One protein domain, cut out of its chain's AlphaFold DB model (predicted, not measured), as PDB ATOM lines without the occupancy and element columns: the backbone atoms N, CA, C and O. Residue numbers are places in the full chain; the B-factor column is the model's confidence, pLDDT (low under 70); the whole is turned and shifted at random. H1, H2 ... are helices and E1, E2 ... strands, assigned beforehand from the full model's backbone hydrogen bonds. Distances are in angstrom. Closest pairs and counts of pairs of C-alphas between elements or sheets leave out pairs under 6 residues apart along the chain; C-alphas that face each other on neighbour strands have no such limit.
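What this domain is: This is residues 37 to 139 of the 169 residues of the protein "Phage protein" of Streptococcus pyogenes (UniProt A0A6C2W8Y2). A small antiparallel sheet, E3, E4 and E5, and a helical hairpin, H1 and H2, packed on it make the body; H1 only grazes the sheet. A strand hairpin, E1 and E2, packs through E1 on the end of H2, and the unnamed stretches 70 to 84 and 108 to 120 reach toward opposite ends of the long axis. The printed part has 103 residues, with two named helices and five named strands in the order H1 H2 E1 E2 E3 E4 E5; the larger sheet has the order E3, E4, E5. The class is mixed, helices and strands, with 49 residues, under half, in named elements. The whole is compact, with a radius of gyration of the C-alphas of 14.0 A, and elongated, spanning 46 by 30 by 19 A.

Where its parts are: E4 holds residues 121 to 127 and is 19.2 A long. E3 is residues 105 to 107, and E5 is residues 133 to 137, 13.7 A, ending at C-alpha 137 (296.756, 93.236, 52.445). H1, residues 43 to 53, is 15.1 A long and begins at C-alpha 43 (296.728, 76.964, 42.409). H2, residues 60 to 69, is 14.3 A long. E1, residues 85 to 91, measures 17.5 A and begins at C-alpha 85 (291.557, 78.073, 57.519); E2, residues 95 to 100, measures 16.3 A.

How they stand to each other: E3, E4 and E5 form a meander, each strand the antiparallel neighbour of the one before. The pairing is staggered: E4 pairs with E3 over residues 121 to 123, where N 123 and O 105 are 2.8 A apart, and with E5 over residues 123 to 127, where N 124 and O 136 are 2.8 A apart, both within hydrogen-bond range. H1 and H2, a helical hairpin, touch, closest at the C-alphas of Asn 47 and Ile 64, 6.0 A, with a shallow tilt of 15 degrees, opposite ways. H1 only grazes the sheet with residues 43 to 50; its closest C-alphas to E5 are Phe 46 and Met 133, 6.5 A. H2 is on the sheet; its closest C-alphas to E3 are Arg 60 and Leu 107, 6.1 A. The closest C-alphas of H2 and E1 are Ala 69 and Ile 89, 5.1 A. E1 and E2 are an antiparallel hairpin, with N 89 and O 97 2.8 A apart, within hydrogen-bond range. Residues 79 to 80 pair antiparallel with residues 85 to 86 of E1. E2 and E3 are apart. In H1 and H2 every O i to N i+4 pair is within hydrogen-bond range.

The domain as a whole: The C-alphas of Gly 75 and Glu 115, the two farthest apart, are 46.8 A from each other. The printed part has no cut. The links from H2 to E1 and from E3 to E4 are long, with 15 and 13 residues. The mean pLDDT of the printed part is 91.8; residues 72 to 76 are under 70.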
ATOM      1  N   PHE A  37     295.961  92.080  44.581       94.62
ATOM      2  CA  PHE A  37     295.504  91.501  45.844       94.62
ATOM      3  C   PHE A  37     293.977  91.397  45.872       94.62
ATOM      4  O   PHE A  37     293.270  92.099  45.150       94.62
ATOM      5  N   GLY A  38     293.456  90.499  46.704       95.38
ATOM      6  CA  GLY A  38     292.021  90.270  46.882       95.38
ATOM      7  C   GLY A  38     291.331  89.521  45.740       95.38
ATOM      8  O   GLY A  38     290.104  89.402  45.738       95.38
ATOM      9  N   ARG A  39     292.099  88.987  44.784       95.31
ATOM     10  CA  ARG A  39     291.606  88.111  43.717       95.31
ATOM     11  C   ARG A  39     291.945  86.660  44.034       95.31
ATOM     12  O   ARG A  39     293.042  86.359  44.484       95.31
ATOM     13  N   TYR A  40     290.980  85.778  43.788       95.69
ATOM     14  CA  TYR A  40     291.169  84.337  43.893       95.69
ATOM     15  C   TYR A  40     291.710  83.775  42.581       95.69
ATOM     16  O   TYR A  40     291.011  83.809  41.565       95.69
ATOM     17  N   ASP A  41     292.908  83.210  42.633       94.94
ATOM     18  CA  ASP A  41     293.603  82.599  41.503       94.94
ATOM     19  C   ASP A  41     293.664  81.076  41.644       94.94
ATOM     20  O   ASP A  41     293.607  80.530  42.749       94.94
ATOM     21  N   SER A  42     293.779  80.374  40.514       93.06
ATOM     22  CA  SER A  42     293.981  78.923  40.525       93.06
ATOM     23  C   SER A  42     295.299  78.567  41.231       93.06
ATOM     24  O   SER A  42     296.213  79.393  41.256       93.06
ATOM     25  N   PRO A  43     295.473  77.341  41.757       90.50
ATOM     26  CA  PRO A  43     296.728  76.964  42.409       90.50
ATOM     27  C   PRO A  43     297.990  77.158  41.569       90.50
ATOM     28  O   PRO A  43     299.023  77.580  42.084       90.50
ATOM     29  N   SER A  44     297.889  76.896  40.265       91.69
ATOM     30  CA  SER A  44     298.953  77.163  39.297       91.69
ATOM     31  C   SER A  44     299.302  78.650  39.257       91.69
ATOM     32  O   SER A  44     300.449  79.026  39.492       91.69
ATOM     33  N   ASP A  45     298.304  79.492  38.991       94.81
ATOM     34  CA  ASP A  45     298.510  80.926  38.776       94.81
ATOM     35  C   ASP A  45     298.962  81.620  40.062       94.81
ATOM     36  O   ASP A  45     299.850  82.470  40.034       94.81
ATOM     37  N   PHE A  46     298.422  81.194  41.204       95.81
ATOM     38  CA  PHE A  46     298.827  81.666  42.521       95.81
ATOM     39  C   PHE A  46     300.305  81.359  42.808       95.81
ATOM     40  O   PHE A  46     301.065  82.246  43.201       95.81
ATOM     41  N   ASN A  47     300.752  80.127  42.542       95.50
ATOM     42  CA  ASN A  47     302.154  79.745  42.709       95.50
ATOM     43  C   ASN A  47     303.088  80.485  41.739       95.50
ATOM     44  O   ASN A  47     304.210  80.826  42.121       95.50
ATOM     45  N   ILE A  48     302.655  80.730  40.499       95.94
ATOM     46  CA  ILE A  48     303.411  81.535  39.525       95.94
ATOM     47  C   ILE A  48     303.528  82.979  40.021       95.94
ATOM     48  O   ILE A  48     304.623  83.543  39.996       95.94
ATOM     49  N   SER A  49     302.433  83.560  40.518       96.25
ATOM     50  CA  SER A  49     302.401  84.908  41.093       96.25
ATOM     51  C   SER A  49     303.387  85.033  42.256       96.25
ATOM     52  O   SER A  49     304.268  85.890  42.215       96.25
ATOM     53  N   LEU A  50     303.354  84.115  43.229       96.69
ATOM     54  CA  LEU A  50     304.304  84.116  44.349       96.69
ATOM     55  C   LEU A  50     305.765  84.041  43.894       96.69
ATOM     56  O   LEU A  50     306.613  84.752  44.424       96.69
ATOM     57  N   GLN A  51     306.077  83.200  42.910       96.50
ATOM     58  CA  GLN A  51     307.455  83.016  42.448       96.50
ATOM     59  C   GLN A  51     307.978  84.173  41.589       96.50
ATOM     60  O   GLN A  51     309.186  84.402  41.572       96.50
ATOM     61  N   SER A  52     307.097  84.878  40.874       96.12
ATOM     62  CA  SER A  52     307.478  85.929  39.918       96.12
ATOM     63  C   SER A  52     307.321  87.350  40.455       96.12
ATOM     64  O   SER A  52     308.050  88.240  40.025       96.12
ATOM     65  N   LEU A  53     306.395  87.575  41.392       97.25
ATOM     66  CA  LEU A  53     306.018  88.909  41.870       97.25
ATOM     67  C   LEU A  53     306.511  89.221  43.287       97.25
ATOM     68  O   LEU A  53     306.329  90.347  43.753       97.25
ATOM     69  N   PHE A  54     307.150  88.263  43.967       97.75
ATOM     70  CA  PHE A  54     307.616  88.420  45.345       97.75
ATOM     71  C   PHE A  54     309.078  88.006  45.518       97.75
ATOM     72  O   PHE A  54     309.538  86.995  44.974       97.75
ATOM     73  N   VAL A  55     309.784  88.756  46.365       97.94
ATOM     74  CA  VAL A  55     311.155  88.454  46.794       97.94
ATOM     75  C   VAL A  55     311.205  87.087  47.478       97.94
ATOM     76  O   VAL A  55     310.298  86.724  48.223       97.94
ATOM     77  N   ASN A  56     312.281  86.326  47.251       97.50
ATOM     78  CA  ASN A  56     312.529  85.046  47.923       97.50
ATOM     79  C   ASN A  56     312.938  85.224  49.389       97.50
ATOM     80  O   ASN A  56     314.101  85.043  49.739       97.50
ATOM     81  N   ALA A  57     311.977  85.607  50.223       97.44
ATOM     82  CA  ALA A  57     312.157  85.873  51.641       97.44
ATOM     83  C   ALA A  57     310.876  85.553  52.428       97.44
ATOM     84  O   ALA A  57     309.822  85.283  51.840       97.44
ATOM     85  N   ASP A  58     310.993  85.616  53.755       98.00
ATOM     86  CA  ASP A  58     309.891  85.489  54.709       98.00
ATOM     87  C   ASP A  58     309.045  84.220  54.465       98.00
ATOM     88  O   ASP A  58     309.589  83.138  54.222       98.00
ATOM     89  N   ASP A  59     307.717  84.326  54.507       98.56
ATOM     90  CA  ASP A  59     306.816  83.175  54.431       98.56
ATOM     91  C   ASP A  59     306.561  82.686  52.997       98.56
ATOM     92  O   ASP A  59     305.758  81.773  52.794       98.56
ATOM     93  N   ARG A  60     307.231  83.244  51.976       97.94
ATOM     94  CA  ARG A  60     306.941  82.919  50.569       97.94
ATOM     95  C   ARG A  60     307.015  81.420  50.294       97.94
ATOM     96  O   ARG A  60     306.109  80.861  49.677       97.94
ATOM     97  N   ASN A  61     308.078  80.766  50.759       97.25
ATOM     98  CA  ASN A  61     308.261  79.334  50.527       97.25
ATOM     99  C   ASN A  61     307.252  78.508  51.334       97.25
ATOM    100  O   ASN A  61     306.677  77.578  50.780       97.25
ATOM    101  N   THR A  62     306.934  78.907  52.570       97.12
ATOM    102  CA  THR A  62     305.872  78.291  53.384       97.12
ATOM    103  C   THR A  62     304.521  78.316  52.664       97.12
ATOM    104  O   THR A  62     303.807  77.312  52.629       97.12
ATOM    105  N   VAL A  63     304.169  79.449  52.048       97.00
ATOM    106  CA  VAL A  63     302.918  79.591  51.292       97.00
ATOM    107  C   VAL A  63     302.939  78.735  50.023       97.00
ATOM    108  O   VAL A  63     301.962  78.035  49.764       97.00
ATOM    109  N   ILE A  64     304.040  78.730  49.261       96.19
ATOM    110  CA  ILE A  64     304.192  77.889  48.058       96.19
ATOM    111  C   ILE A  64     304.083  76.401  48.409       96.19
ATOM    112  O   ILE A  64     303.400  75.648  47.711       96.19
ATOM    113  N   GLU A  65     304.740  75.961  49.483       94.38
ATOM    114  CA  GLU A  65     304.699  74.573  49.950       94.38
ATOM    115  C   GLU A  65     303.277  74.164  50.334       94.38
ATOM    116  O   GLU A  65     302.786  73.129  49.875       94.38
ATOM    117  N   PHE A  66     302.578  75.005  51.102       93.88
ATOM    118  CA  PHE A  66     301.190  74.756  51.475       93.88
ATOM    119  C   PHE A  66     300.269  74.704  50.246       93.88
ATOM    120  O   PHE A  66     299.508  73.747  50.077       93.88
ATOM    121  N   ALA A  67     300.363  75.700  49.358       92.69
ATOM    122  CA  ALA A  67     299.570  75.794  48.134       92.69
ATOM    123  C   ALA A  67     299.797  74.592  47.202       92.69
ATOM    124  O   ALA A  67     298.854  74.072  46.607       92.69
ATOM    125  N   SER A  68     301.037  74.105  47.112       90.88
ATOM    126  CA  SER A  68     301.407  72.942  46.293       90.88
ATOM    127  C   SER A  68     300.946  71.611  46.894       90.88
ATOM    128  O   SER A  68     300.689  70.652  46.161       90.88
ATOM    129  N   ALA A  69     300.837  71.534  48.221       90.00
ATOM    130  CA  ALA A  69     300.346  70.353  48.922       90.00
ATOM    131  C   ALA A  69     298.811  70.270  48.952       90.00
ATOM    132  O   ALA A  69     298.274  69.193  49.226       90.00
ATOM    133  N   LEU A  70     298.097  71.363  48.666       87.88
ATOM    134  CA  LEU A  70     296.639  71.416  48.700       87.88
ATOM    135  C   LEU A  70     296.023  70.359  47.769       87.88
ATOM    136  O   LEU A  70     296.351  70.266  46.584       87.88
ATOM    137  N   LYS A  71     295.111  69.544  48.307       78.19
ATOM    138  CA  LYS A  71     294.358  68.562  47.524       78.19
ATOM    139  C   LYS A  71     292.876  68.802  47.722       78.19
ATOM    140  O   LYS A  71     292.371  68.649  48.831       78.19
ATOM    141  N   ILE A  72     292.188  69.121  46.631       67.06
ATOM    142  CA  ILE A  72     290.732  69.219  46.626       67.06
ATOM    143  C   ILE A  72     290.194  68.087  45.758       67.06
ATOM    144  O   ILE A  72     290.253  68.125  44.533       67.06
ATOM    145  N   GLU A  73     289.741  67.031  46.426       63.81
ATOM    146  CA  GLU A  73     288.853  66.032  45.842       63.81
ATOM    147  C   GLU A  73     287.404  66.500  46.036       63.81
ATOM    148  O   GLU A  73     287.121  67.350  46.884       63.81
ATOM    149  N   ASN A  74     286.464  65.950  45.264       50.41
ATOM    150  CA  ASN A  74     285.041  66.208  45.487       50.41
ATOM    151  C   ASN A  74     284.678  65.862  46.944       50.41
ATOM    152  O   ASN A  74     284.677  64.691  47.317       50.41
ATOM    153  N   GLY A  75     284.388  66.886  47.756       52.28
ATOM    154  CA  GLY A  75     284.083  66.750  49.186       52.28
ATOM    155  C   GLY A  75     285.215  67.123  50.155       52.28
ATOM    156  O   GLY A  75     285.033  66.957  51.359       52.28
ATOM    157  N   SER A  76     286.361  67.631  49.687       66.38
ATOM    158  CA  SER A  76     287.396  68.169  50.579       66.38
ATOM    159  C   SER A  76     286.878  69.385  51.350       66.38
ATOM    160  O   SER A  76     286.522  70.411  50.777       66.38
ATOM    161  N   GLU A  77     286.834  69.249  52.672       75.31
ATOM    162  CA  GLU A  77     286.329  70.267  53.587       75.31
ATOM    163  C   GLU A  77     287.398  71.342  53.838       75.31
ATOM    164  O   GLU A  77     288.511  71.034  54.279       75.31
ATOM    165  N   ILE A  78     287.049  72.602  53.567       88.25
ATOM    166  CA  ILE A  78     287.772  73.780  54.054       88.25
ATOM    167  C   ILE A  78     286.984  74.302  55.252       88.25
ATOM    168  O   ILE A  78     285.822  74.681  55.109       88.25
ATOM    169  N   VAL A  79     287.611  74.305  56.425       91.75
ATOM    170  CA  VAL A  79     287.020  74.844  57.654       91.75
ATOM    171  C   VAL A  79     287.613  76.223  57.902       91.75
ATOM    172  O   VAL A  79     288.822  76.335  58.088       91.75
ATOM    173  N   ASP A  80     286.771  77.254  57.902       92.50
ATOM    174  CA  ASP A  80     287.138  78.641  58.202       92.50
ATOM    175  C   ASP A  80     286.536  79.040  59.556       92.50
ATOM    176  O   ASP A  80     285.333  78.877  59.767       92.50
ATOM    177  N   ASP A  81     287.365  79.531  60.478       93.69
ATOM    178  CA  ASP A  81     286.939  79.989  61.810       93.69
ATOM    179  C   ASP A  81     286.813  81.524  61.909       93.69
ATOM    180  O   ASP A  81     286.657  82.081  62.995       93.69
ATOM    181  N   GLY A  82     286.888  82.221  60.772       90.88
ATOM    182  CA  GLY A  82     286.920  83.676  60.666       90.88
ATOM    183  C   GLY A  82     288.332  84.260  60.760       90.88
ATOM    184  O   GLY A  82     288.585  85.331  60.207       90.88
ATOM    185  N   ILE A  83     289.290  83.551  61.363       90.88
ATOM    186  CA  ILE A  83     290.677  84.002  61.531       90.88
ATOM    187  C   ILE A  83     291.612  83.218  60.616       90.88
ATOM    188  O   ILE A  83     292.383  83.824  59.886       90.88
ATOM    189  N   GLY A  84     291.553  81.894  60.619       92.75
ATOM    190  CA  GLY A  84     292.358  81.021  59.776       92.75
ATOM    191  C   GLY A  84     291.521  79.946  59.097       92.75
ATOM    192  O   GLY A  84     290.321  79.804  59.329       92.75
ATOM    193  N   GLN A  85     292.184  79.172  58.243       94.81
ATOM    194  CA  GLN A  85     291.557  78.073  57.519       94.81
ATOM    195  C   GLN A  85     292.302  76.770  57.769       94.81
ATOM    196  O   GLN A  85     293.525  76.749  57.868       94.81
ATOM    197  N   THR A  86     291.564  75.669  57.860       94.00
ATOM    198  CA  THR A  86     292.114  74.312  57.837       94.00
ATOM    199  C   THR A  86     291.656  73.629  56.561       94.00
ATOM    200  O   THR A  86     290.459  73.589  56.281       94.00
ATOM    201  N   ALA A  87     292.601  73.082  55.801       91.38
ATOM    202  CA  ALA A  87     292.344  72.404  54.538       91.38
ATOM    203  C   ALA A  87     293.006  71.021  54.511       91.38
ATOM    204  O   ALA A  87     293.901  70.719  55.302       91.38
ATOM    205  N   THR A  88     292.557  70.168  53.592       89.69
ATOM    206  CA  THR A  88     293.177  68.859  53.363       89.69
ATOM    207  C   THR A  88     294.363  68.999  52.410       89.69
ATOM    208  O   THR A  88     294.222  69.501  51.294       89.69
ATOM    209  N   ILE A  89     295.532  68.535  52.839       87.81
ATOM    210  CA  ILE A  89     296.780  68.566  52.076       87.81
ATOM    211  C   ILE A  89     297.339  67.152  51.891       87.81
ATOM    212  O   ILE A  89     297.030  66.236  52.656       87.81
ATOM    213  N   LYS A  90     298.188  66.968  50.880       85.25
ATOM    214  CA  LYS A  90     298.987  65.755  50.696       85.25
ATOM    215  C   LYS A  90     300.116  65.722  51.723       85.25
ATOM    216  O   LYS A  90     300.902  66.658  51.818       85.25
ATOM    217  N   GLN A  91     300.238  64.603  52.426       82.88
ATOM    218  CA  GLN A  91     301.385  64.271  53.259       82.88
ATOM    219  C   GLN A  91     302.107  63.081  52.598       82.88
ATOM    220  O   GLN A  91     301.706  61.925  52.712       82.88
ATOM    221  N   GLY A  92     303.142  63.353  51.806       76.62
ATOM    222  CA  GLY A  92     303.804  62.325  50.990       76.62
ATOM    223  C   GLY A  92     302.963  61.842  49.795       76.62
ATOM    224  O   GLY A  92     302.007  62.491  49.378       76.62
ATOM    225  N   VAL A  93     303.342  60.702  49.207       71.38
ATOM    226  CA  VAL A  93     302.822  60.259  47.894       71.38
ATOM    227  C   VAL A  93     301.343  59.842  47.935       71.38
ATOM    228  O   VAL A  93     300.630  60.037  46.954       71.38
ATOM    229  N   ALA A  94     300.874  59.287  49.059       76.06
ATOM    230  CA  ALA A  94     299.550  58.656  49.141       76.06
ATOM    231  C   ALA A  94     298.695  59.067  50.351       76.06
ATOM    232  O   ALA A  94     297.525  58.691  50.394       76.06
ATOM    233  N   SER A  95     299.233  59.805  51.330       82.06
ATOM    234  CA  SER A  95     298.476  60.136  52.544       82.06
ATOM    235  C   SER A  95     297.938  61.565  52.521       82.06
ATOM    236  O   SER A  95     298.511  62.449  51.884       82.06
ATOM    237  N   LEU A  96     296.792  61.766  53.169       86.06
ATOM    238  CA  LEU A  96     296.133  63.060  53.314       86.06
ATOM    239  C   LEU A  96     296.122  63.450  54.785       86.06
ATOM    240  O   LEU A  96     295.914  62.599  55.648       86.06
ATOM    241  N   ALA A  97     296.293  64.737  55.051       87.69
ATOM    242  CA  ALA A  97     296.224  65.299  56.388       87.69
ATOM    243  C   ALA A  97     295.432  66.606  56.372       87.69
ATOM    244  O   ALA A  97     295.429  67.326  55.375       87.69
ATOM    245  N   LYS A  98     294.774  66.932  57.487       89.88
ATOM    246  CA  LYS A  98     294.244  68.281  57.711       89.88
ATOM    247  C   LYS A  98     295.390  69.162  58.209       89.88
ATOM    248  O   LYS A  98     296.050  68.804  59.181       89.88
ATOM    249  N   ALA A  99     295.612  70.296  57.559       91.75
ATOM    250  CA  ALA A  99     296.628  71.268  57.944       91.75
ATOM    251  C   ALA A  99     296.040  72.676  57.987       91.75
ATOM    252  O   ALA A  99     295.179  73.035  57.179       91.75
ATOM    253  N   LYS A 100     296.514  73.472  58.946       94.50
ATOM    254  CA  LYS A 100     296.151  74.882  59.065       94.50
ATOM    255  C   LYS A 100     296.923  75.684  58.017       94.50
ATOM    256  O   LYS A 100     298.143  75.562  57.937       94.50
ATOM    257  N   ALA A 101     296.210  76.479  57.231       94.88
ATOM    258  CA  ALA A 101     296.797  77.428  56.301       94.88
ATOM    259  C   ALA A 101     297.619  78.471  57.077       94.88
ATOM    260  O   ALA A 101     297.167  78.926  58.138       94.88
ATOM    261  N   PRO A 102     298.812  78.849  56.584       96.38
ATOM    262  CA  PRO A 102     299.612  79.884  57.223       96.38
ATOM    263  C   PRO A 102     298.835  81.206  57.167       96.38
ATOM    264  O   PRO A 102     298.360  81.593  56.102       96.38
ATOM    265  N   ASN A 103     298.619  81.845  58.319       95.31
ATOM    266  CA  ASN A 103     297.884  83.105  58.399       95.31
ATOM    267  C   ASN A 103     298.115  83.828  59.748       95.31
ATOM    268  O   ASN A 103     297.935  83.182  60.789       95.31
ATOM    269  N   PRO A 104     298.415  85.144  59.766       96.44
ATOM    270  CA  PRO A 104     298.837  85.960  58.619       96.44
ATOM    271  C   PRO A 104     300.174  85.471  58.047       96.44
ATOM    272  O   PRO A 104     300.864  84.667  58.674       96.44
ATOM    273  N   VAL A 105     300.514  85.923  56.842       98.19
ATOM    274  CA  VAL A 105     301.804  85.633  56.199       98.19
ATOM    275  C   VAL A 105     302.541  86.917  55.882       98.19
ATOM    276  O   VAL A 105     301.943  87.890  55.426       98.19
ATOM    277  N   THR A 106     303.845  86.908  56.108       98.50
ATOM    278  CA  THR A 106     304.729  88.027  55.801       98.50
ATOM    279  C   THR A 106     305.335  87.815  54.424       98.50
ATOM    280  O   THR A 106     305.975  86.794  54.175       98.50
ATOM    281  N   LEU A 107     305.119  88.762  53.510       98.38
ATOM    282  CA  LEU A 107     305.611  88.690  52.134       98.38
ATOM    283  C   LEU A 107     306.138  90.050  51.661       98.38
ATOM    284  O   LEU A 107     305.738  91.108  52.149       98.38
ATOM    285  N   ARG A 108     307.003  90.013  50.645       97.81
ATOM    286  CA  ARG A 108     307.641  91.193  50.042       97.81
ATOM    287  C   ARG A 108     307.359  91.257  48.538       97.81
ATOM    288  O   ARG A 108     308.142  90.714  47.755       97.81
ATOM    289  N   PRO A 109     306.231  91.847  48.114       97.69
ATOM    290  CA  PRO A 109     305.948  92.045  46.693       97.69
ATOM    291  C   PRO A 109     306.906  93.076  46.078       97.69
ATOM    292  O   PRO A 109     307.299  94.034  46.746       97.69
ATOM    293  N   TYR A 110     307.225  92.923  44.792       97.44
ATOM    294  CA  TYR A 110     307.943  93.944  44.023       97.44
ATOM    295  C   TYR A 110     307.018  95.138  43.748       97.44
ATOM    296  O   TYR A 110     306.145  95.067  42.883       97.44
ATOM    297  N   ARG A 111     307.167  96.223  44.517       96.00
ATOM    298  CA  ARG A 111     306.257  97.389  44.457       96.00
ATOM    299  C   ARG A 111     306.918  98.752  44.682       96.00
ATOM    300  O   ARG A 111     306.196  99.747  44.791       96.00
ATOM    301  N   THR A 112     308.248  98.782  44.735       97.38
ATOM    302  CA  THR A 112     309.099  99.983  44.727       97.38
ATOM    303  C   THR A 112     310.341  99.738  43.852       97.38
ATOM    304  O   THR A 112     310.438  98.682  43.224       97.38
ATOM    305  N   PHE A 113     311.271 100.695  43.791       97.69
ATOM    306  CA  PHE A 113     312.529 100.598  43.046       97.69
ATOM    307  C   PHE A 113     313.273  99.297  43.369       97.69
ATOM    308  O   PHE A 113     313.337  98.878  44.523       97.69
ATOM    309  N   SER A 114     313.809  98.633  42.348       95.69
ATOM    310  CA  SER A 114     314.458  97.321  42.492       95.69
ATOM    311  C   SER A 114     315.776  97.363  43.269       95.69
ATOM    312  O   SER A 114     316.207  96.354  43.819       95.69
ATOM    313  N   GLU A 115     316.389  98.539  43.305       95.00
ATOM    314  CA  GLU A 115     317.665  98.864  43.924       95.00
ATOM    315  C   GLU A 115     317.565  98.927  45.451       95.00
ATOM    316  O   GLU A 115     318.576  98.802  46.138       95.00
ATOM    317  N   VAL A 116     316.351  99.083  45.987       96.88
ATOM    318  CA  VAL A 116     316.110  99.203  47.425       96.88
ATOM    319  C   VAL A 116     315.426  97.966  47.985       96.88
ATOM    320  O   VAL A 116     314.761  97.199  47.278       96.88
ATOM    321  N   GLU A 117     315.562  97.775  49.296       96.81
ATOM    322  CA  GLU A 117     314.889  96.686  49.995       96.81
ATOM    323  C   GLU A 117     313.366  96.780  49.791       96.81
ATOM    324  O   GLU A 117     312.733  97.784  50.129       96.81
ATOM    325  N   GLN A 118     312.757  95.722  49.242       98.00
ATOM    326  CA  GLN A 118     311.306  95.690  49.064       98.00
ATOM    327  C   GLN A 118     310.619  95.623  50.436       98.00
ATOM    328  O   GLN A 118     310.957  94.741  51.239       98.00
ATOM    329  N   PRO A 119     309.643  96.506  50.712       97.44
ATOM    330  CA  PRO A 119     309.008  96.595  52.018       97.44
ATOM    331  C   PRO A 119     308.212  95.325  52.316       97.44
ATOM    332  O   PRO A 119     307.465  94.823  51.469       97.44
ATOM    333  N   SER A 120     308.349  94.843  53.545       97.31
ATOM    334  CA  SER A 120     307.564  93.733  54.079       97.31
ATOM    335  C   SER A 120     306.118  94.161  54.362       97.31
ATOM    336  O   SER A 120     305.885  95.274  54.829       97.31
ATOM    337  N   SER A 121     305.145  93.292  54.075       97.81
ATOM    338  CA  SER A 121     303.745  93.447  54.496       97.81
ATOM    339  C   SER A 121     303.190  92.138  55.031       97.81
ATOM    340  O   SER A 121     303.533  91.055  54.554       97.81
ATOM    341  N   GLU A 122     302.246  92.265  55.958       98.12
ATOM    342  CA  GLU A 122     301.373  91.170  56.356       98.12
ATOM    343  C   GLU A 122     300.220  91.016  55.358       98.12
ATOM    344  O   GLU A 122     299.611  91.997  54.916       98.12
ATOM    345  N   PHE A 123     299.896  89.767  55.034       98.06
ATOM    346  CA  PHE A 123     298.773  89.390  54.188       98.06
ATOM    347  C   PHE A 123     297.903  88.339  54.869       98.06
ATOM    348  O   PHE A 123     298.403  87.418  55.519       98.06
ATOM    349  N   ILE A 124     296.590  88.434  54.656       98.12
ATOM    350  CA  ILE A 124     295.659  87.351  54.959       98.12
ATOM    351  C   ILE A 124     295.623  86.396  53.772       98.12
ATOM    352  O   ILE A 124     295.219  86.785  52.674       98.12
ATOM    353  N   PHE A 125     296.005  85.144  54.002       97.38
ATOM    354  CA  PHE A 125     295.920  84.081  53.008       97.38
ATOM    355  C   PHE A 125     294.580  83.348  53.127       97.38
ATOM    356  O   PHE A 125     294.198  82.895  54.209       97.38
ATOM    357  N   ARG A 126     293.844  83.246  52.016       96.12
ATOM    358  CA  ARG A 126     292.538  82.573  51.963       96.12
ATOM    359  C   ARG A 126     292.431  81.632  50.778       96.12
ATOM    360  O   ARG A 126     292.950  81.898  49.700       96.12
ATOM    361  N   ILE A 127     291.666  80.576  50.992       94.44
ATOM    362  CA  ILE A 127     291.325  79.510  50.063       94.44
ATOM    363  C   ILE A 127     289.799  79.482  49.972       94.44
ATOM    364  O   ILE A 127     289.108  79.495  50.994       94.44
ATOM    365  N   ASN A 128     289.257  79.461  48.758       91.88
ATOM    366  CA  ASN A 128     287.820  79.317  48.547       91.88
ATOM    367  C   ASN A 128     287.427  77.855  48.278       91.88
ATOM    368  O   ASN A 128     288.270  76.974  48.120       91.88
ATOM    369  N   GLN A 129     286.122  77.600  48.171       86.88
ATOM    370  CA  GLN A 129     285.566  76.260  47.927       86.88
ATOM    371  C   GLN A 129     286.059  75.596  46.627       86.88
ATOM    372  O   GLN A 129     285.967  74.381  46.497       86.88
ATOM    373  N   LEU A 130     286.580  76.377  45.673       87.88
ATOM    374  CA  LEU A 130     287.134  75.897  44.404       87.88
ATOM    375  C   LEU A 130     288.646  75.632  44.467       87.88
ATOM    376  O   LEU A 130     289.255  75.416  43.425       87.88
ATOM    377  N   ALA A 131     289.256  75.657  45.656       88.31
ATOM    378  CA  ALA A 131     290.709  75.608  45.856       88.31
ATOM    379  C   ALA A 131     291.470  76.847  45.380       88.31
ATOM    380  O   ALA A 131     292.701  76.845  45.417       88.31
ATOM    381  N   ASN A 132     290.778  77.889  44.921       93.31
ATOM    382  CA  ASN A 132     291.466  79.095  44.497       93.31
ATOM    383  C   ASN A 132     291.962  79.848  45.724       93.31
ATOM    384  O   ASN A 132     291.319  79.837  46.778       93.31
ATOM    385  N   MET A 133     293.084  80.528  45.559       95.19
ATOM    386  CA  MET A 133     293.835  81.167  46.626       95.19
ATOM    387  C   MET A 133     293.943  82.666  46.398       95.19
ATOM    388  O   MET A 133     294.028  83.119  45.261       95.19
ATOM    389  N   ALA A 134     293.929  83.428  47.485       96.94
ATOM    390  CA  ALA A 134     294.021  84.878  47.462       96.94
ATOM    391  C   ALA A 134     294.871  85.385  48.630       96.94
ATOM    392  O   ALA A 134     294.862  84.807  49.721       96.94
ATOM    393  N   LEU A 135     295.557  86.505  48.399       97.94
ATOM    394  CA  LEU A 135     296.209  87.311  49.428       97.94
ATOM    395  C   LEU A 135     295.459  88.633  49.577       97.94
ATOM    396  O   LEU A 135     295.158  89.285  48.578       97.94
ATOM    397  N   PHE A 136     295.189  89.043  50.812       97.44
ATOM    398  CA  PHE A 136     294.591  90.339  51.138       97.44
ATOM    399  C   PHE A 136     295.563  91.134  52.004       97.44
ATOM    400  O   PHE A 136     296.033  90.605  53.007       97.44
ATOM    401  N   GLU A 137     295.874  92.379  51.638       96.50
ATOM    402  CA  GLU A 137     296.756  93.236  52.445       96.50
ATOM    403  C   GLU A 137     296.184  93.431  53.859       96.50
ATOM    404  O   GLU A 137     295.000  93.732  54.028       96.50
ATOM    405  N   ALA A 138     297.035  93.261  54.871       96.25
ATOM    406  CA  ALA A 138     296.680  93.361  56.287       96.25
ATOM    407  C   ALA A 138     297.563  94.340  57.073       96.25
ATOM    408  O   ALA A 138     297.463  94.415  58.292       96.25
ATOM    409  N   ASP A 139     298.393  95.127  56.392       94.06
ATOM    410  CA  ASP A 139     299.336  96.056  57.019       94.06
ATOM    411  C   ASP A 139     298.827  97.510  57.086       94.06
ATOM    412  O   ASP A 139     299.566  98.422  57.460       94.06
TER     413      ASP A 139